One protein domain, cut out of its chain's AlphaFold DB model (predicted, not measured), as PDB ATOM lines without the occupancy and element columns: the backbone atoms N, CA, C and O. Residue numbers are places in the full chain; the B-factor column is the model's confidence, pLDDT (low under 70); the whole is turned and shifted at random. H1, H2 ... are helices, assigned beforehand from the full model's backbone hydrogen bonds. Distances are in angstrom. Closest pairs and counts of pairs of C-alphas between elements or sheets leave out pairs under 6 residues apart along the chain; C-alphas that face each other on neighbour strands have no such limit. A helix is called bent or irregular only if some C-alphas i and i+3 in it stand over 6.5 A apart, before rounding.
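This is residues 32 to 76, 89 to 166 and 203 to 233 of the 361 residues of the protein "Sec1 family domain-containing protein MIP3" of Prunus yedoensis var. nudiflora (UniProt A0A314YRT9). H2 makes the core with H3 and H4 packed along it, H1 packs on H3 and, with residues 47 to 51 alone, on H2, and the 30-residue H6 crosses H4 at a steep tilt and meets H3 near the last residues of both, residues 223 to 231 of H6 on residues 100 to 108 of H3. H1, H2 and H3 form an up-and-down bundle, each helix running against the one before, and H5 sits at one far end. The 154 printed residues include six named helices, H1 to H6 in chain order, and no named strand; the class is all helix. The whole is compact, with a radius of gyration of the C-alphas of 16.2 A and spans of 48 by 39 by 23 A.

H6, residues 203 to 232, is 42.8 A long and ends at C-alpha 232 (213.455, 263.528, 209.173). H1, residues 32 to 53, is 33.4 A long from C-alpha 32 (180.146, 241.317, 217.630). Both are only just irregular: C-alphas 227 and 230 are 6.7 A apart, 32 and 35 6.9 A. H2 is residues 56 to 72, H3 92 to 109, H4 121 to 137 and H5 151 to 166.

H6 touches H3 at 44 degrees, closest C-alphas Gly 107 and Ser 227, 4.5 A. It touches H4 at 52 degrees, closest C-alphas Lys 128 and Val 216, 6.5 A. H2 touches H4, the same way at a shallow 6 degrees, closest C-alphas Ala 71 and Ala 134, 5.0 A. H2 touches H3, opposite ways at 4 degrees, closest C-alphas Ser 70 and Phe 92, 4.9 A. H1 and H2 form a hairpin. H5 only just touches H4 and H6, with 3 pairs of C-alphas within 8 A each. Every O i to N i+4 pair is within hydrogen-bond range in H2, H3 and H4; H1 has 17 of 18, H5 11 of 12, H6 24 of 26.

Residues 77 to 88 and 167 to 202 are not printed; the C-alpha gaps are 12.5 A and 22.7 A. The links H3 to H4 and H4 to H5 are long. Of the printed part, 36 residues are under 70 in pLDDT, among them 160 to 166.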
ATOM      1  N   SER A  32     180.746 240.080 218.146       79.56
ATOM      2  CA  SER A  32     180.146 241.317 217.630       79.56
ATOM      3  C   SER A  32     181.177 242.278 217.025       79.56
ATOM      4  O   SER A  32     180.852 243.038 216.113       79.56
ATOM      5  N   ASN A  33     182.438 242.201 217.465       78.44
ATOM      6  CA  ASN A  33     183.520 243.052 216.971       78.44
ATOM      7  C   ASN A  33     184.218 242.493 215.722       78.44
ATOM      8  O   ASN A  33     184.955 243.225 215.061       78.44
ATOM      9  N   SER A  34     183.977 241.226 215.367       81.44
ATOM     10  CA  SER A  34     184.659 240.551 214.253       81.44
ATOM     11  C   SER A  34     184.447 241.263 212.913       81.44
ATOM     12  O   SER A  34     185.409 241.572 212.213       81.44
ATOM     13  N   ALA A  35     183.199 241.613 212.590       83.88
ATOM     14  CA  ALA A  35     182.856 242.297 211.348       83.88
ATOM     15  C   ALA A  35     183.482 243.703 211.269       83.88
ATOM     16  O   ALA A  35     183.944 244.114 210.204       83.88
ATOM     17  N   ARG A  36     183.558 244.415 212.404       83.88
ATOM     18  CA  ARG A  36     184.246 245.711 212.508       83.88
ATOM     19  C   ARG A  36     185.743 245.561 212.248       83.88
ATOM     20  O   ARG A  36     186.310 246.357 211.505       83.88
ATOM     21  N   TRP A  37     186.391 244.553 212.832       82.81
ATOM     22  CA  TRP A  37     187.826 244.330 212.631       82.81
ATOM     23  C   TRP A  37     188.164 243.912 211.206       82.81
ATOM     24  O   TRP A  37     189.137 244.419 210.662       82.81
ATOM     25  N   GLU A  38     187.364 243.056 210.571       85.38
ATOM     26  CA  GLU A  38     187.572 242.697 209.161       85.38
ATOM     27  C   GLU A  38     187.396 243.911 208.235       85.38
ATOM     28  O   GLU A  38     188.210 244.146 207.336       85.38
ATOM     29  N   ALA A  39     186.386 244.750 208.490       85.94
ATOM     30  CA  ALA A  39     186.219 246.020 207.784       85.94
ATOM     31  C   ALA A  39     187.422 246.959 207.996       85.94
ATOM     32  O   ALA A  39     187.902 247.573 207.047       85.94
ATOM     33  N   PHE A  40     187.956 247.031 209.217       85.19
ATOM     34  CA  PHE A  40     189.115 247.869 209.523       85.19
ATOM     35  C   PHE A  40     190.386 247.359 208.833       85.19
ATOM     36  O   PHE A  40     191.075 248.121 208.161       85.19
ATOM     37  N   ILE A  41     190.670 246.056 208.938       84.12
ATOM     38  CA  ILE A  41     191.837 245.411 208.320       84.12
ATOM     39  C   ILE A  41     191.770 245.530 206.796       84.12
ATOM     40  O   ILE A  41     192.787 245.762 206.142       84.12
ATOM     41  N   SER A  42     190.587 245.355 206.202       85.31
ATOM     42  CA  SER A  42     190.415 245.530 204.759       85.31
ATOM     43  C   SER A  42     190.658 246.978 204.329       85.31
ATOM     44  O   SER A  42     191.412 247.186 203.381       85.31
ATOM     45  N   ALA A  43     190.124 247.967 205.050       85.75
ATOM     46  CA  ALA A  43     190.384 249.380 204.777       85.75
ATOM     47  C   ALA A  43     191.880 249.725 204.899       85.75
ATOM     48  O   ALA A  43     192.445 250.347 204.003       85.75
ATOM     49  N   GLU A  44     192.552 249.247 205.947       84.88
ATOM     50  CA  GLU A  44     193.995 249.428 206.132       84.88
ATOM     51  C   GLU A  44     194.815 248.797 204.992       84.88
ATOM     52  O   GLU A  44     195.755 249.406 204.476       84.88
ATOM     53  N   LYS A  45     194.459 247.582 204.557       83.62
ATOM     54  CA  LYS A  45     195.110 246.922 203.413       83.62
ATOM     55  C   LYS A  45     194.940 247.722 202.129       83.62
ATOM     56  O   LYS A  45     195.905 247.858 201.383       83.62
ATOM     57  N   ILE A  46     193.742 248.247 201.879       84.62
ATOM     58  CA  ILE A  46     193.467 249.073 200.701       84.62
ATOM     59  C   ILE A  46     194.352 250.328 200.736       84.62
ATOM     60  O   ILE A  46     195.057 250.581 199.762       84.62
ATOM     61  N   LEU A  47     194.416 251.041 201.870       83.38
ATOM     62  CA  LEU A  47     195.275 252.224 202.023       83.38
ATOM     63  C   LEU A  47     196.755 251.908 201.761       83.38
ATOM     64  O   LEU A  47     197.434 252.664 201.068       83.38
ATOM     65  N   ASN A  48     197.252 250.776 202.264       79.69
ATOM     66  CA  ASN A  48     198.627 250.333 202.023       79.69
ATOM     67  C   ASN A  48     198.900 250.031 200.542       79.69
ATOM     68  O   ASN A  48     199.917 250.463 200.001       79.69
ATOM     69  N   VAL A  49     198.002 249.300 199.876       79.56
ATOM     70  CA  VAL A  49     198.146 248.944 198.454       79.56
ATOM     71  C   VAL A  49     198.136 250.195 197.579       79.56
ATOM     72  O   VAL A  49     198.979 250.350 196.698       79.56
ATOM     73  N   VAL A  50     197.213 251.107 197.858       78.12
ATOM     74  CA  VAL A  50     197.015 252.341 197.091       78.12
ATOM     75  C   VAL A  50     198.184 253.290 197.293       78.12
ATOM     76  O   VAL A  50     198.702 253.855 196.334       78.12
ATOM     77  N   SER A  51     198.690 253.391 198.522       74.44
ATOM     78  CA  SER A  51     199.876 254.193 198.809       74.44
ATOM     79  C   SER A  51     201.144 253.662 198.124       74.44
ATOM     80  O   SER A  51     202.002 254.455 197.748       74.44
ATOM     81  N   ALA A  52     201.264 252.344 197.927       69.44
ATOM     82  CA  ALA A  52     202.432 251.728 197.298       69.44
ATOM     83  C   ALA A  52     202.393 251.715 195.757       69.44
ATOM     84  O   ALA A  52     203.444 251.584 195.129       69.44
ATOM     85  N   GLY A  53     201.205 251.793 195.145       63.91
ATOM     86  CA  GLY A  53     201.026 251.569 193.704       63.91
ATOM     87  C   GLY A  53     200.382 252.707 192.911       63.91
ATOM     88  O   GLY A  53     200.516 252.720 191.688       63.91
ATOM     89  N   GLU A  54     199.692 253.647 193.560       75.81
ATOM     90  CA  GLU A  54     198.876 254.666 192.885       75.81
ATOM     91  C   GLU A  54     199.382 256.103 193.145       75.81
ATOM     92  O   GLU A  54     200.530 256.325 193.529       75.81
ATOM     93  N   THR A  55     198.554 257.112 192.851       82.44
ATOM     94  CA  THR A  55     198.872 258.541 193.026       82.44
ATOM     95  C   THR A  55     198.394 259.060 194.384       82.44
ATOM     96  O   THR A  55     197.436 258.533 194.948       82.44
ATOM     97  N   SER A  56     198.966 260.157 194.892       82.31
ATOM     98  CA  SER A  56     198.487 260.797 196.135       82.31
ATOM     99  C   SER A  56     196.988 261.140 196.091       82.31
ATOM    100  O   SER A  56     196.293 261.004 197.094       82.31
ATOM    101  N   GLN A  57     196.464 261.488 194.912       84.81
ATOM    102  CA  GLN A  57     195.041 261.767 194.681       84.81
ATOM    103  C   GLN A  57     194.135 260.575 194.996       84.81
ATOM    104  O   GLN A  57     193.091 260.748 195.621       84.81
ATOM    105  N   SER A  58     194.526 259.369 194.580       85.12
ATOM    106  CA  SER A  58     193.750 258.148 194.839       85.12
ATOM    107  C   SER A  58     193.666 257.832 196.335       85.12
ATOM    108  O   SER A  58     192.593 257.516 196.848       85.12
ATOM    109  N   LEU A  59     194.776 258.021 197.055       85.12
ATOM    110  CA  LEU A  59     194.848 257.842 198.499       85.12
ATOM    111  C   LEU A  59     193.995 258.887 199.229       85.12
ATOM    112  O   LEU A  59     193.217 258.531 200.112       85.12
ATOM    113  N   ALA A  60     194.085 260.160 198.830       85.31
ATOM    114  CA  ALA A  60     193.253 261.227 199.383       85.31
ATOM    115  C   ALA A  60     191.756 260.956 199.158       85.31
ATOM    116  O   ALA A  60     190.959 261.085 200.086       85.31
ATOM    117  N   ALA A  61     191.372 260.511 197.958       86.81
ATOM    118  CA  ALA A  61     189.985 260.176 197.643       86.81
ATOM    119  C   ALA A  61     189.448 259.033 198.518       86.81
ATOM    120  O   ALA A  61     188.319 259.105 198.997       86.81
ATOM    121  N   GLN A  62     190.256 258.003 198.778       87.25
ATOM    122  CA  GLN A  62     189.852 256.885 199.633       87.25
ATOM    123  C   GLN A  62     189.746 257.266 201.105       87.25
ATOM    124  O   GLN A  62     188.822 256.828 201.784       87.25
ATOM    125  N   ILE A  63     190.655 258.109 201.600       86.94
ATOM    126  CA  ILE A  63     190.548 258.665 202.952       86.94
ATOM    127  C   ILE A  63     189.251 259.482 203.078       86.94
ATOM    128  O   ILE A  63     188.513 259.305 204.046       86.94
ATOM    129  N   GLY A  64     188.940 260.328 202.090       84.12
ATOM    130  CA  GLY A  64     187.694 261.101 202.058       84.12
ATOM    131  C   GLY A  64     186.442 260.216 202.023       84.12
ATOM    132  O   GLY A  64     185.504 260.439 202.784       84.12
ATOM    133  N   ASP A  65     186.448 259.161 201.208       86.00
ATOM    134  CA  ASP A  65     185.349 258.192 201.128       86.00
ATOM    135  C   ASP A  65     185.120 257.456 202.461       86.00
ATOM    136  O   ASP A  65     183.976 257.301 202.888       86.00
ATOM    137  N   LEU A  66     186.187 257.068 203.173       85.62
ATOM    138  CA  LEU A  66     186.082 256.471 204.510       85.62
ATOM    139  C   LEU A  66     185.433 257.430 205.519       85.62
ATOM    140  O   LEU A  66     184.565 257.017 206.290       85.62
ATOM    141  N   ILE A  67     185.824 258.707 205.493       84.44
ATOM    142  CA  ILE A  67     185.273 259.744 206.373       84.44
ATOM    143  C   ILE A  67     183.780 259.941 206.087       84.44
ATOM    144  O   ILE A  67     182.964 259.806 207.002       84.44
ATOM    145  N   ASN A  68     183.407 260.141 204.825       84.56
ATOM    146  CA  ASN A  68     182.019 260.387 204.431       84.56
ATOM    147  C   ASN A  68     181.117 259.178 204.714       84.56
ATOM    148  O   ASN A  68     180.024 259.322 205.264       84.56
ATOM    149  N   LYS A  69     181.593 257.957 204.433       82.06
ATOM    150  CA  LYS A  69     180.860 256.729 204.776       82.06
ATOM    151  C   LYS A  69     180.617 256.602 206.272       82.06
ATOM    152  O   LYS A  69     179.551 256.136 206.660       82.06
ATOM    153  N   SER A  70     181.578 257.009 207.101       76.81
ATOM    154  CA  SER A  70     181.460 256.928 208.559       76.81
ATOM    155  C   SER A  70     180.512 257.980 209.159       76.81
ATOM    156  O   SER A  70     179.871 257.700 210.173       76.81
ATOM    157  N   ALA A  71     180.360 259.144 208.517       71.44
ATOM    158  CA  ALA A  71     179.416 260.189 208.926       71.44
ATOM    159  C   ALA A  71     177.951 259.739 208.755       71.44
ATOM    160  O   ALA A  71     177.141 259.848 209.681       71.44
ATOM    161  N   LEU A  72     177.647 259.084 207.627       63.44
ATOM    162  CA  LEU A  72     176.303 258.588 207.297       63.44
ATOM    163  C   LEU A  72     175.783 257.503 208.261       63.44
ATOM    164  O   LEU A  72     174.571 257.371 208.456       63.44
ATOM    165  N   VAL A  73     176.673 256.750 208.920       57.22
ATOM    166  CA  VAL A  73     176.298 255.717 209.910       57.22
ATOM    167  C   VAL A  73     175.590 256.325 211.124       57.22
ATOM    168  O   VAL A  73     174.733 255.687 211.737       57.22
ATOM    169  N   GLY A  74     175.901 257.579 211.453       48.97
ATOM    170  CA  GLY A  74     175.333 258.292 212.591       48.97
ATOM    171  C   GLY A  74     173.846 258.646 212.469       48.97
ATOM    172  O   GLY A  74     173.181 258.830 213.488       48.97
ATOM    173  N   LEU A  75     173.310 258.720 211.246       45.06
ATOM    174  CA  LEU A  75     171.937 259.165 210.974       45.06
ATOM    175  C   LEU A  75     170.905 258.026 211.025       45.06
ATOM    176  O   LEU A  75     169.738 258.258 211.348       45.06
ATOM    177  N   HIS A  76     171.315 256.783 210.752       35.00
ATOM    178  CA  HIS A  76     170.385 255.659 210.577       35.00
ATOM    179  C   HIS A  76     170.040 254.902 211.875       35.00
ATOM    180  O   HIS A  76     169.215 253.993 211.872       35.00
ATOM    181  N   LEU A  89     180.144 249.615 208.951       68.19
ATOM    182  CA  LEU A  89     180.844 248.779 209.929       68.19
ATOM    183  C   LEU A  89     181.909 249.553 210.718       68.19
ATOM    184  O   LEU A  89     182.333 249.093 211.775       68.19
ATOM    185  N   LEU A  90     182.336 250.709 210.202       76.94
ATOM    186  CA  LEU A  90     183.377 251.556 210.773       76.94
ATOM    187  C   LEU A  90     182.769 252.810 211.392       76.94
ATOM    188  O   LEU A  90     181.961 253.501 210.770       76.94
ATOM    189  N   SER A  91     183.195 253.116 212.613       81.31
ATOM    190  CA  SER A  91     182.844 254.369 213.269       81.31
ATOM    191  C   SER A  91     183.667 255.536 212.711       81.31
ATOM    192  O   SER A  91     184.732 255.343 212.126       81.31
ATOM    193  N   PHE A  92     183.224 256.775 212.942       81.62
ATOM    194  CA  PHE A  92     184.020 257.966 212.605       81.62
ATOM    195  C   PHE A  92     185.382 257.978 213.323       81.62
ATOM    196  O   PHE A  92     186.377 258.438 212.777       81.62
ATOM    197  N   GLN A  93     185.452 257.407 214.530       81.31
ATOM    198  CA  GLN A  93     186.702 257.220 215.271       81.31
ATOM    199  C   GLN A  93     187.673 256.290 214.531       81.31
ATOM    200  O   GLN A  93     188.855 256.612 214.397       81.31
ATOM    201  N   ASP A  94     187.158 255.187 213.985       84.19
ATOM    202  CA  ASP A  94     187.934 254.260 213.159       84.19
ATOM    203  C   ASP A  94     188.407 254.939 211.864       84.19
ATOM    204  O   ASP A  94     189.564 254.790 211.474       84.19
ATOM    205  N   ALA A  95     187.544 255.740 211.226       87.00
ATOM    206  CA  ALA A  95     187.884 256.492 210.018       87.00
ATOM    207  C   ALA A  95     188.973 257.549 210.269       87.00
ATOM    208  O   ALA A  95     189.894 257.682 209.463       87.00
ATOM    209  N   LEU A  96     188.929 258.261 211.403       86.12
ATOM    210  CA  LEU A  96     189.983 259.202 211.798       86.12
ATOM    211  C   LEU A  96     191.318 258.496 212.060       86.12
ATOM    212  O   LEU A  96     192.368 259.009 211.670       86.12
ATOM    213  N   LEU A  97     191.295 257.320 212.694       85.94
ATOM    214  CA  LEU A  97     192.504 256.529 212.915       85.94
ATOM    215  C   LEU A  97     193.102 256.041 211.587       85.94
ATOM    216  O   LEU A  97     194.304 256.182 211.365       85.94
ATOM    217  N   LEU A  98     192.263 255.534 210.678       87.75
ATOM    218  CA  LEU A  98     192.669 255.135 209.326       87.75
ATOM    219  C   LEU A  98     193.200 256.320 208.513       87.75
ATOM    220  O   LEU A  98     194.171 256.160 207.778       87.75
ATOM    221  N   MET A  99     192.625 257.514 208.681       88.75
ATOM    222  CA  MET A  99     193.128 258.743 208.068       88.75
ATOM    223  C   MET A  99     194.535 259.077 208.565       88.75
ATOM    224  O   MET A  99     195.403 259.339 207.738       88.75
ATOM    225  N   ILE A 100     194.799 259.005 209.876       87.94
ATOM    226  CA  ILE A 100     196.150 259.222 210.423       87.94
ATOM    227  C   ILE A 100     197.137 258.226 209.804       87.94
ATOM    228  O   ILE A 100     198.200 258.633 209.331       87.94
ATOM    229  N   SER A 101     196.782 256.940 209.760       85.44
ATOM    230  CA  SER A 101     197.613 255.905 209.135       85.44
ATOM    231  C   SER A 101     197.864 256.195 207.650       85.44
ATOM    232  O   SER A 101     199.011 256.181 207.208       85.44
ATOM    233  N   GLY A 102     196.821 256.538 206.890       85.88
ATOM    234  CA  GLY A 102     196.928 256.913 205.479       85.88
ATOM    235  C   GLY A 102     197.789 258.159 205.253       85.88
ATOM    236  O   GLY A 102     198.582 258.202 204.317       85.88
ATOM    237  N   TYR A 103     197.704 259.144 206.143       86.88
ATOM    238  CA  TYR A 103     198.500 260.368 206.084       86.88
ATOM    239  C   TYR A 103     199.989 260.108 206.352       86.88
ATOM    240  O   TYR A 103     200.858 260.692 205.701       86.88
ATOM    241  N   ILE A 104     200.301 259.201 207.286       84.56
ATOM    242  CA  ILE A 104     201.676 258.747 207.536       84.56
ATOM    243  C   ILE A 104     202.222 258.036 206.296       84.56
ATOM    244  O   ILE A 104     203.298 258.402 205.827       84.56
ATOM    245  N   LEU A 105     201.465 257.097 205.718       81.06
ATOM    246  CA  LEU A 105     201.845 256.392 204.488       81.06
ATOM    247  C   LEU A 105     202.078 257.361 203.317       81.06
ATOM    248  O   LEU A 105     203.053 257.229 202.579       81.06
ATOM    249  N   ALA A 106     201.234 258.388 203.187       82.31
ATOM    250  CA  ALA A 106     201.411 259.434 202.187       82.31
ATOM    251  C   ALA A 106     202.732 260.201 202.383       82.31
ATOM    252  O   ALA A 106     203.431 260.480 201.414       82.31
ATOM    253  N   GLY A 107     203.116 260.489 203.631       79.56
ATOM    254  CA  GLY A 107     204.414 261.085 203.971       79.56
ATOM    255  C   GLY A 107     205.623 260.253 203.554       79.56
ATOM    256  O   GLY A 107     206.689 260.803 203.277       79.56
ATOM    257  N   GLU A 108     205.466 258.933 203.514       75.69
ATOM    258  CA  GLU A 108     206.522 257.998 203.136       75.69
ATOM    259  C   GLU A 108     206.660 257.868 201.621       75.69
ATOM    260  O   GLU A 108     207.771 257.955 201.099       75.69
ATOM    261  N   ASN A 109     205.534 257.693 200.927       75.38
ATOM    262  CA  ASN A 109     205.509 257.380 199.499       75.38
ATOM    263  C   ASN A 109     205.431 258.630 198.607       75.38
ATOM    264  O   ASN A 109     205.915 258.614 197.477       75.38
ATOM    265  N   PHE A 110     204.896 259.743 199.126       78.25
ATOM    266  CA  PHE A 110     204.681 260.995 198.389       78.25
ATOM    267  C   PHE A 110     205.239 262.240 199.116       78.25
ATOM    268  O   PHE A 110     204.542 263.246 199.257       78.25
ATOM    269  N   PRO A 111     206.514 262.245 199.556       67.88
ATOM    270  CA  PRO A 111     207.068 263.320 200.388       67.88
ATOM    271  C   PRO A 111     207.176 264.691 199.693       67.88
ATOM    272  O   PRO A 111     207.445 265.683 200.364       67.88
ATOM    273  N   THR A 112     207.025 264.759 198.365       63.62
ATOM    274  CA  THR A 112     207.191 265.984 197.557       63.62
ATOM    275  C   THR A 112     205.920 266.416 196.825       63.62
ATOM    276  O   THR A 112     205.992 267.281 195.956       63.62
ATOM    277  N   SER A 113     204.772 265.796 197.112       60.25
ATOM    278  CA  SER A 113     203.521 266.093 196.398       60.25
ATOM    279  C   SER A 113     202.868 267.416 196.827       60.25
ATOM    280  O   SER A 113     202.080 267.975 196.066       60.25
ATOM    281  N   GLY A 114     203.232 267.963 197.991       59.16
ATOM    282  CA  GLY A 114     202.824 269.289 198.464       59.16
ATOM    283  C   GLY A 114     204.009 270.154 198.912       59.16
ATOM    284  O   GLY A 114     205.130 269.672 199.071       59.16
ATOM    285  N   SER A 115     203.770 271.456 199.116       57.91
ATOM    286  CA  SER A 115     204.789 272.401 199.609       57.91
ATOM    287  C   SER A 115     205.010 272.326 201.123       57.91
ATOM    288  O   SER A 115     206.105 272.631 201.589       57.91
ATOM    289  N   GLU A 116     203.984 271.924 201.884       64.88
ATOM    290  CA  GLU A 116     204.027 271.775 203.351       64.88
ATOM    291  C   GLU A 116     203.744 270.336 203.834       64.88
ATOM    292  O   GLU A 116     204.017 270.038 204.997       64.88
ATOM    293  N   GLY A 117     203.284 269.433 202.951       72.50
ATOM    294  CA  GLY A 117     202.898 268.057 203.287       72.50
ATOM    295  C   GLY A 117     202.806 267.091 202.098       72.50
ATOM    296  O   GLY A 117     203.205 267.439 200.988       72.50
ATOM    297  N   PRO A 118     202.283 265.869 202.316       79.12
ATOM    298  CA  PRO A 118     202.256 264.802 201.311       79.12
ATOM    299  C   PRO A 118     201.116 264.894 200.284       79.12
ATOM    300  O   PRO A 118     201.066 264.090 199.355       79.12
ATOM    301  N   PHE A 119     200.200 265.848 200.439       83.44
ATOM    302  CA  PHE A 119     199.070 266.071 199.536       83.44
ATOM    303  C   PHE A 119     199.139 267.468 198.919       83.44
ATOM    304  O   PHE A 119     199.762 268.377 199.475       83.44
ATOM    305  N   SER A 120     198.490 267.648 197.766       84.12
ATOM    306  CA  SER A 120     198.307 268.981 197.185       84.12
ATOM    307  C   SER A 120     197.348 269.827 198.037       84.12
ATOM    308  O   SER A 120     196.541 269.297 198.801       84.12
ATOM    309  N   TRP A 121     197.395 271.156 197.888       83.69
ATOM    310  CA  TRP A 121     196.473 272.064 198.587       83.69
ATOM    311  C   TRP A 121     195.001 271.692 198.347       83.69
ATOM    312  O   TRP A 121     194.194 271.729 199.271       83.69
ATOM    313  N   GLN A 122     194.655 271.309 197.115       85.38
ATOM    314  CA  GLN A 122     193.294 270.930 196.742       85.38
ATOM    315  C   GLN A 122     192.857 269.636 197.440       85.38
ATOM    316  O   GLN A 122     191.757 269.577 197.979       85.38
ATOM    317  N   GLU A 123     193.719 268.618 197.455       85.50
ATOM    318  CA  GLU A 123     193.464 267.346 198.143       85.50
ATOM    319  C   GLU A 123     193.291 267.554 199.651       85.50
ATOM    320  O   GLU A 123     192.338 267.055 200.247       85.50
ATOM    321  N   GLU A 124     194.180 268.335 200.265       85.88
ATOM    322  CA  GLU A 124     194.121 268.628 201.694       85.88
ATOM    323  C   GLU A 124     192.852 269.409 202.059       85.88
ATOM    324  O   GLU A 124     192.199 269.091 203.052       85.88
ATOM    325  N   GLN A 125     192.462 270.385 201.237       86.19
ATOM    326  CA  GLN A 125     191.240 271.155 201.447       86.19
ATOM    327  C   GLN A 125     189.987 270.268 201.392       86.19
ATOM    328  O   GLN A 125     189.120 270.397 202.253       86.19
ATOM    329  N   LEU A 126     189.918 269.327 200.445       86.56
ATOM    330  CA  LEU A 126     188.803 268.377 200.345       86.56
ATOM    331  C   LEU A 126     188.709 267.457 201.568       86.56
ATOM    332  O   LEU A 126     187.614 267.202 202.071       86.56
ATOM    333  N   LEU A 127     189.847 266.979 202.076       87.56
ATOM    334  CA  LEU A 127     189.886 266.182 203.305       87.56
ATOM    335  C   LEU A 127     189.424 266.987 204.524       87.56
ATOM    336  O   LEU A 127     188.649 266.482 205.337       87.56
ATOM    337  N   LYS A 128     189.865 268.245 204.645       89.31
ATOM    338  CA  LYS A 128     189.424 269.154 205.711       89.31
ATOM    339  C   LYS A 128     187.924 269.397 205.651       89.31
ATOM    340  O   LYS A 128     187.259 269.276 206.674       89.31
ATOM    341  N   ASP A 129     187.397 269.693 204.466       86.50
ATOM    342  CA  ASP A 129     185.968 269.930 204.271       86.50
ATOM    343  C   ASP A 129     185.145 268.674 204.606       86.50
ATOM    344  O   ASP A 129     184.165 268.786 205.335       86.50
ATOM    345  N   SER A 130     185.618 267.479 204.232       85.94
ATOM    346  CA  SER A 130     184.957 266.205 204.571       85.94
ATOM    347  C   SER A 130     184.901 265.960 206.090       85.94
ATOM    348  O   SER A 130     183.906 265.473 206.617       85.94
ATOM    349  N   ILE A 131     185.957 266.324 206.829       85.38
ATOM    350  CA  ILE A 131     185.985 266.222 208.300       85.38
ATOM    351  C   ILE A 131     185.043 267.246 208.937       85.38
ATOM    352  O   ILE A 131     184.338 266.917 209.890       85.38
ATOM    353  N   VAL A 132     185.035 268.482 208.433       85.50
ATOM    354  CA  VAL A 132     184.140 269.541 208.914       85.50
ATOM    355  C   VAL A 132     182.682 269.127 208.719       85.50
ATOM    356  O   VAL A 132     181.904 269.212 209.666       85.50
ATOM    357  N   GLU A 133     182.325 268.632 207.534       83.38
ATOM    358  CA  GLU A 133     180.979 268.137 207.225       83.38
ATOM    359  C   GLU A 133     180.603 266.951 208.120       83.38
ATOM    360  O   GLU A 133     179.567 266.995 208.781       83.38
ATOM    361  N   ALA A 134     181.488 265.960 208.273       81.88
ATOM    362  CA  ALA A 134     181.246 264.813 209.147       81.88
ATOM    363  C   ALA A 134     181.015 265.204 210.623       81.88
ATOM    364  O   ALA A 134     180.183 264.605 211.307       81.88
ATOM    365  N   ILE A 135     181.732 266.216 211.129       81.38
ATOM    366  CA  ILE A 135     181.568 266.714 212.504       81.38
ATOM    367  C   ILE A 135     180.265 267.507 212.659       81.38
ATOM    368  O   ILE A 135     179.611 267.384 213.694       81.38
ATOM    369  N   LEU A 136     179.875 268.301 211.656       78.44
ATOM    370  CA  LEU A 136     178.603 269.031 211.667       78.44
ATOM    371  C   LEU A 136     177.407 268.071 211.632       78.44
ATOM    372  O   LEU A 136     176.440 268.268 212.366       78.44
ATOM    373  N   GLU A 137     177.491 267.002 210.837       75.31
ATOM    374  CA  GLU A 137     176.446 265.977 210.756       75.31
ATOM    375  C   GLU A 137     176.318 265.163 212.047       75.31
ATOM    376  O   GLU A 137     175.209 264.769 212.433       75.31
ATOM    377  N   ASN A 138     177.431 264.897 212.742       70.62
ATOM    378  CA  ASN A 138     177.380 264.180 214.006       70.62
ATOM    379  C   ASN A 138     178.474 264.588 215.014       70.62
ATOM    380  O   ASN A 138     179.492 263.900 215.170       70.62
ATOM    381  N   PRO A 139     178.223 265.650 215.800       63.22
ATOM    382  CA  PRO A 139     179.198 266.166 216.756       63.22
ATOM    383  C   PRO A 139     179.443 265.217 217.938       63.22
ATOM    384  O   PRO A 139     180.476 265.292 218.599       63.22
ATOM    385  N   SER A 140     178.528 264.281 218.201       59.28
ATOM    386  CA  SER A 140     178.573 263.407 219.377       59.28
ATOM    387  C   SER A 140     179.442 262.155 219.205       59.28
ATOM    388  O   SER A 140     179.655 261.438 220.188       59.28
ATOM    389  N   ILE A 141     179.943 261.852 217.997       57.66
ATOM    390  CA  ILE A 141     180.622 260.565 217.734       57.66
ATOM    391  C   ILE A 141     182.011 260.498 218.371       57.66
ATOM    392  O   ILE A 141     182.477 259.415 218.737       57.66
ATOM    393  N   ALA A 142     182.693 261.624 218.554       56.22
ATOM    394  CA  ALA A 142     184.057 261.598 219.045       56.22
ATOM    395  C   ALA A 142     184.274 262.693 220.089       56.22
ATOM    396  O   ALA A 142     184.210 263.883 219.804       56.22
ATOM    397  N   LYS A 143     184.557 262.279 221.331       63.44
ATOM    398  CA  LYS A 143     185.021 263.160 222.415       63.44
ATOM    399  C   LYS A 143     186.459 263.607 222.121       63.44
ATOM    400  O   LYS A 143     187.380 263.269 222.861       63.44
ATOM    401  N   LEU A 144     186.645 264.310 221.008       71.25
ATOM    402  CA  LEU A 144     187.929 264.800 220.532       71.25
ATOM    403  C   LEU A 144     188.321 266.001 221.380       71.25
ATOM    404  O   LEU A 144     187.531 266.925 221.581       71.25
ATOM    405  N   LYS A 145     189.552 266.004 221.886       70.75
ATOM    406  CA  LYS A 145     190.024 267.105 222.731       70.75
ATOM    407  C   LYS A 145     190.112 268.413 221.953       70.75
ATOM    408  O   LYS A 145     189.816 269.462 222.514       70.75
ATOM    409  N   PHE A 146     190.446 268.359 220.664       70.69
ATOM    410  CA  PHE A 146     190.517 269.566 219.844       70.69
ATOM    411  C   PHE A 146     189.146 270.226 219.625       70.69
ATOM    412  O   PHE A 146     189.114 271.410 219.314       70.69
ATOM    413  N   LEU A 147     188.030 269.518 219.849       69.44
ATOM    414  CA  LEU A 147     186.669 270.075 219.829       69.44
ATOM    415  C   LEU A 147     186.205 270.583 221.203       69.44
ATOM    416  O   LEU A 147     185.092 271.090 221.341       69.44
ATOM    417  N   HIS A 148     187.040 270.470 222.241       69.50
ATOM    418  CA  HIS A 148     186.700 270.958 223.573       69.50
ATOM    419  C   HIS A 148     186.436 272.473 223.540       69.50
ATOM    420  O   HIS A 148     187.253 273.247 223.030       69.50
ATOM    421  N   GLY A 149     185.271 272.873 224.056       67.31
ATOM    422  CA  GLY A 149     184.738 274.237 223.977       67.31
ATOM    423  C   GLY A 149     183.657 274.430 222.906       67.31
ATOM    424  O   GLY A 149     182.735 275.187 223.155       67.31
ATOM    425  N   LEU A 150     183.706 273.697 221.784       70.44
ATOM    426  CA  LEU A 150     182.712 273.806 220.698       70.44
ATOM    427  C   LEU A 150     181.597 272.756 220.754       70.44
ATOM    428  O   LEU A 150     180.596 272.883 220.059       70.44
ATOM    429  N   MET A 151     181.763 271.702 221.558       68.88
ATOM    430  CA  MET A 151     180.812 270.582 221.622       68.88
ATOM    431  C   MET A 151     179.387 271.025 221.980       68.88
ATOM    432  O   MET A 151     178.437 270.564 221.354       68.88
ATOM    433  N   ASP A 152     179.242 271.925 222.955       69.62
ATOM    434  CA  ASP A 152     177.929 272.382 223.427       69.62
ATOM    435  C   ASP A 152     177.219 273.241 222.362       69.62
ATOM    436  O   ASP A 152     176.000 273.153 222.186       69.62
ATOM    437  N   GLU A 153     177.981 274.033 221.605       72.19
ATOM    438  CA  GLU A 153     177.473 274.871 220.513       72.19
ATOM    439  C   GLU A 153     177.096 274.030 219.287       72.19
ATOM    440  O   GLU A 153     176.008 274.201 218.733       72.19
ATOM    441  N   LEU A 154     177.932 273.050 218.929       72.62
ATOM    442  CA  LEU A 154     177.669 272.077 217.866       72.62
ATOM    443  C   LEU A 154     176.428 271.226 218.162       72.62
ATOM    444  O   LEU A 154     175.585 271.020 217.290       72.62
ATOM    445  N   GLU A 155     176.271 270.748 219.400       73.12
ATOM    446  CA  GLU A 155     175.097 269.966 219.792       73.12
ATOM    447  C   GLU A 155     173.822 270.825 219.789       73.12
ATOM    448  O   GLU A 155     172.746 270.357 219.404       73.12
ATOM    449  N   THR A 156     173.936 272.101 220.167       74.25
ATOM    450  CA  THR A 156     172.830 273.063 220.101       74.25
ATOM    451  C   THR A 156     172.424 273.351 218.655       74.25
ATOM    452  O   THR A 156     171.228 273.373 218.362       74.25
ATOM    453  N   ASN A 157     173.385 273.518 217.744       72.00
ATOM    454  CA  ASN A 157     173.129 273.708 216.315       72.00
ATOM    455  C   ASN A 157     172.478 272.456 215.685       72.00
ATOM    456  O   ASN A 157     171.425 272.567 215.061       72.00
ATOM    457  N   LEU A 158     172.971 271.248 215.982       70.81
ATOM    458  CA  LEU A 158     172.368 269.994 215.505       70.81
ATOM    459  C   LEU A 158     170.902 269.836 215.949       70.81
ATOM    460  O   LEU A 158     170.045 269.392 215.183       70.81
ATOM    461  N   ARG A 159     170.593 270.175 217.209       71.44
ATOM    462  CA  ARG A 159     169.218 270.118 217.733       71.44
ATOM    463  C   ARG A 159     168.299 271.126 217.036       71.44
ATOM    464  O   ARG A 159     167.123 270.816 216.858       71.44
ATOM    465  N   LYS A 160     168.826 272.287 216.634       69.88
ATOM    466  CA  LYS A 160     168.091 273.301 215.865       69.88
ATOM    467  C   LYS A 160     167.810 272.824 214.440       69.88
ATOM    468  O   LYS A 160     166.641 272.795 214.068       69.88
ATOM    469  N   ILE A 161     168.817 272.321 213.723       69.31
ATOM    470  CA  ILE A 161     168.660 271.780 212.358       69.31
ATOM    471  C   ILE A 161     167.616 270.654 212.334       69.31
ATOM    472  O   ILE A 161     166.656 270.698 211.571       69.31
ATOM    473  N   LYS A 162     167.696 269.699 213.272       66.56
ATOM    474  CA  LYS A 162     166.690 268.623 213.392       66.56
ATOM    475  C   LYS A 162     165.275 269.132 213.695       66.56
ATOM    476  O   LYS A 162     164.305 268.435 213.399       66.56
ATOM    477  N   SER A 163     165.145 270.300 214.326       60.16
ATOM    478  CA  SER A 163     163.848 270.924 214.610       60.16
ATOM    479  C   SER A 163     163.284 271.697 213.413       60.16
ATOM    480  O   SER A 163     162.064 271.751 213.263       60.16
ATOM    481  N   GLU A 164     164.136 272.224 212.535       57.41
ATOM    482  CA  GLU A 164     163.741 272.877 211.279       57.41
ATOM    483  C   GLU A 164     163.317 271.848 210.221       57.41
ATOM    484  O   GLU A 164     162.217 271.974 209.681       57.41
ATOM    485  N   ASP A 165     164.052 270.739 210.072       52.62
ATOM    486  CA  ASP A 165     163.669 269.609 209.200       52.62
ATOM    487  C   ASP A 165     162.291 269.014 209.561       52.62
ATOM    488  O   ASP A 165     161.552 268.494 208.719       52.62
ATOM    489  N   SER A 166     161.921 269.073 210.847       44.03
ATOM    490  CA  SER A 166     160.616 268.606 211.334       44.03
ATOM    491  C   SER A 166     159.467 269.585 211.067       44.03
ATOM    492  O   SER A 166     158.306 269.184 211.119       44.03
ATOM    493  N   TYR A 203     175.101 284.389 211.175       66.25
ATOM    494  CA  TYR A 203     176.418 284.831 211.645       66.25
ATOM    495  C   TYR A 203     177.015 283.880 212.688       66.25
ATOM    496  O   TYR A 203     178.196 283.551 212.580       66.25
ATOM    497  N   GLY A 204     176.219 283.407 213.651       71.44
ATOM    498  CA  GLY A 204     176.656 282.439 214.661       71.44
ATOM    499  C   GLY A 204     177.059 281.093 214.055       71.44
ATOM    500  O   GLY A 204     178.117 280.559 214.379       71.44
ATOM    501  N   ASP A 205     176.277 280.585 213.105       73.56
ATOM    502  CA  ASP A 205     176.567 279.326 212.414       73.56
ATOM    503  C   ASP A 205     177.791 279.450 211.494       73.56
ATOM    504  O   ASP A 205     178.635 278.550 211.431       73.56
ATOM    505  N   MET A 206     177.945 280.597 210.822       78.06
ATOM    506  CA  MET A 206     179.142 280.901 210.040       78.06
ATOM    507  C   MET A 206     180.385 280.998 210.933       78.06
ATOM    508  O   MET A 206     181.435 280.467 210.573       78.06
ATOM    509  N   GLN A 207     180.274 281.628 212.104       81.94
ATOM    510  CA  GLN A 207     181.365 281.714 213.071       81.94
ATOM    511  C   GLN A 207     181.766 280.328 213.583       81.94
ATOM    512  O   GLN A 207     182.944 279.981 213.537       81.94
ATOM    513  N   LEU A 208     180.798 279.500 213.977       79.19
ATOM    514  CA  LEU A 208     181.054 278.135 214.429       79.19
ATOM    515  C   LEU A 208     181.747 277.294 213.342       79.19
ATOM    516  O   LEU A 208     182.692 276.555 213.629       79.19
ATOM    517  N   LYS A 209     181.338 277.442 212.076       82.44
ATOM    518  CA  LYS A 209     181.978 276.751 210.947       82.44
ATOM    519  C   LYS A 209     183.420 277.214 210.728       82.44
ATOM    520  O   LYS A 209     184.272 276.391 210.391       82.44
ATOM    521  N   LEU A 210     183.707 278.503 210.911       83.31
ATOM    522  CA  LEU A 210     185.066 279.044 210.818       83.31
ATOM    523  C   LEU A 210     185.950 278.542 211.967       83.31
ATOM    524  O   LEU A 210     187.042 278.042 211.713       83.31
ATOM    525  N   GLU A 211     185.457 278.567 213.205       83.06
ATOM    526  CA  GLU A 211     186.202 278.054 214.362       83.06
ATOM    527  C   GLU A 211     186.470 276.543 214.259       83.06
ATOM    528  O   GLU A 211     187.537 276.055 214.652       83.06
ATOM    529  N   LEU A 212     185.528 275.784 213.689       83.88
ATOM    530  CA  LEU A 212     185.722 274.368 213.387       83.88
ATOM    531  C   LEU A 212     186.807 274.165 212.318       83.88
ATOM    532  O   LEU A 212     187.675 273.307 212.499       83.88
ATOM    533  N   ARG A 213     186.812 274.969 211.246       85.75
ATOM    534  CA  ARG A 213     187.869 274.940 210.217       85.75
ATOM    535  C   ARG A 213     189.247 275.223 210.817       85.75
ATOM    536  O   ARG A 213     190.164 274.444 210.574       85.75
ATOM    537  N   ASP A 214     189.370 276.228 211.679       85.88
ATOM    538  CA  ASP A 214     190.639 276.575 212.338       85.88
ATOM    539  C   ASP A 214     191.184 275.434 213.221       85.88
ATOM    540  O   ASP A 214     192.396 275.175 213.298       85.88
ATOM    541  N   ARG A 215     190.288 274.706 213.897       83.12
ATOM    542  CA  ARG A 215     190.658 273.540 214.713       83.12
ATOM    543  C   ARG A 215     191.074 272.350 213.858       83.12
ATOM    544  O   ARG A 215     192.061 271.689 214.184       83.12
ATOM    545  N   VAL A 216     190.377 272.103 212.749       86.00
ATOM    546  CA  VAL A 216     190.773 271.083 211.770       86.00
ATOM    547  C   VAL A 216     192.117 271.452 211.128       86.00
ATOM    548  O   VAL A 216     192.994 270.602 211.016       86.00
ATOM    549  N   ASP A 217     192.376 272.722 210.825       86.62
ATOM    550  CA  ASP A 217     193.689 273.170 210.345       86.62
ATOM    551  C   ASP A 217     194.807 272.902 211.359       86.62
ATOM    552  O   ASP A 217     195.919 272.504 210.997       86.62
ATOM    553  N   SER A 218     194.519 273.066 212.649       85.38
ATOM    554  CA  SER A 218     195.461 272.730 213.721       85.38
ATOM    555  C   SER A 218     195.755 271.225 213.784       85.38
ATOM    556  O   SER A 218     196.909 270.836 213.990       85.38
ATOM    557  N   LEU A 219     194.753 270.377 213.529       84.50
ATOM    558  CA  LEU A 219     194.928 268.931 213.360       84.50
ATOM    559  C   LEU A 219     195.839 268.615 212.165       84.50
ATOM    560  O   LEU A 219     196.785 267.844 212.314       84.50
ATOM    561  N   PHE A 220     195.640 269.250 211.010       86.44
ATOM    562  CA  PHE A 220     196.500 269.014 209.846       86.44
ATOM    563  C   PHE A 220     197.942 269.465 210.079       86.44
ATOM    564  O   PHE A 220     198.867 268.746 209.717       86.44
ATOM    565  N   LYS A 221     198.182 270.570 210.798       85.81
ATOM    566  CA  LYS A 221     199.544 270.950 211.231       85.81
ATOM    567  C   LYS A 221     200.217 269.868 212.079       85.81
ATOM    568  O   LYS A 221     201.436 269.705 212.017       85.81
ATOM    569  N   PHE A 222     199.452 269.142 212.892       84.00
ATOM    570  CA  PHE A 222     199.961 267.994 213.637       84.00
ATOM    571  C   PHE A 222     200.242 266.796 212.715       84.00
ATOM    572  O   PHE A 222     201.314 266.199 212.817       84.00
ATOM    573  N   LEU A 223     199.355 266.505 211.761       85.69
ATOM    574  CA  LEU A 223     199.556 265.454 210.756       85.69
ATOM    575  C   LEU A 223     200.794 265.707 209.879       85.69
ATOM    576  O   LEU A 223     201.590 264.794 209.680       85.69
ATOM    577  N   HIS A 224     201.025 266.951 209.447       85.25
ATOM    578  CA  HIS A 224     202.238 267.383 208.733       85.25
ATOM    579  C   HIS A 224     203.508 267.096 209.538       85.25
ATOM    580  O   HIS A 224     204.512 266.605 209.018       85.25
ATOM    581  N   LYS A 225     203.471 267.357 210.851       83.31
ATOM    582  CA  LYS A 225     204.589 267.001 211.732       83.31
ATOM    583  C   LYS A 225     204.779 265.490 211.755       83.31
ATOM    584  O   LYS A 225     205.911 265.061 211.540       83.31
ATOM    585  N   LEU A 226     203.713 264.714 211.966       80.19
ATOM    586  CA  LEU A 226     203.753 263.249 212.032       80.19
ATOM    587  C   LEU A 226     204.301 262.609 210.753       80.19
ATOM    588  O   LEU A 226     205.218 261.794 210.838       80.19
ATOM    589  N   SER A 227     203.807 263.009 209.582       80.38
ATOM    590  CA  SER A 227     204.268 262.489 208.288       80.38
ATOM    591  C   SER A 227     205.752 262.795 208.050       80.38
ATOM    592  O   SER A 227     206.501 261.962 207.540       80.38
ATOM    593  N   SER A 228     206.227 263.953 208.522       73.81
ATOM    594  CA  SER A 228     207.639 264.329 208.437       73.81
ATOM    595  C   SER A 228     208.552 263.591 209.427       73.81
ATOM    596  O   SER A 228     209.771 263.598 209.253       73.81
ATOM    597  N   LEU A 229     208.026 262.948 210.481       71.88
ATOM    598  CA  LEU A 229     208.872 262.342 211.521       71.88
ATOM    599  C   LEU A 229     209.725 261.199 210.977       71.88
ATOM    600  O   LEU A 229     210.905 261.100 211.315       71.88
ATOM    601  N   LYS A 230     209.163 260.342 210.123       64.56
ATOM    602  CA  LYS A 230     209.916 259.217 209.560       64.56
ATOM    603  C   LYS A 230     210.939 259.684 208.523       64.56
ATOM    604  O   LYS A 230     212.060 259.184 208.516       64.56
ATOM    605  N   SER A 231     210.606 260.698 207.719       59.78
ATOM    606  CA  SER A 231     211.515 261.256 206.707       59.78
ATOM    607  C   SER A 231     212.659 262.088 207.304       59.78
ATOM    608  O   SER A 231     213.756 262.119 206.744       59.78
ATOM    609  N   ARG A 232     212.438 262.737 208.456       58.84
ATOM    610  CA  ARG A 232     213.455 263.528 209.173       58.84
ATOM    611  C   ARG A 232     214.384 262.678 210.037       58.84
ATOM    612  O   ARG A 232     215.502 263.104 210.324       58.84
ATOM    613  N   ASN A 233     213.958 261.482 210.434       56.47
ATOM    614  CA  ASN A 233     214.804 260.545 211.164       56.47
ATOM    615  C   ASN A 233     215.718 259.779 210.194       56.47
ATOM    616  O   ASN A 233     215.440 258.653 209.796       56.47
TER     617      ASN A 233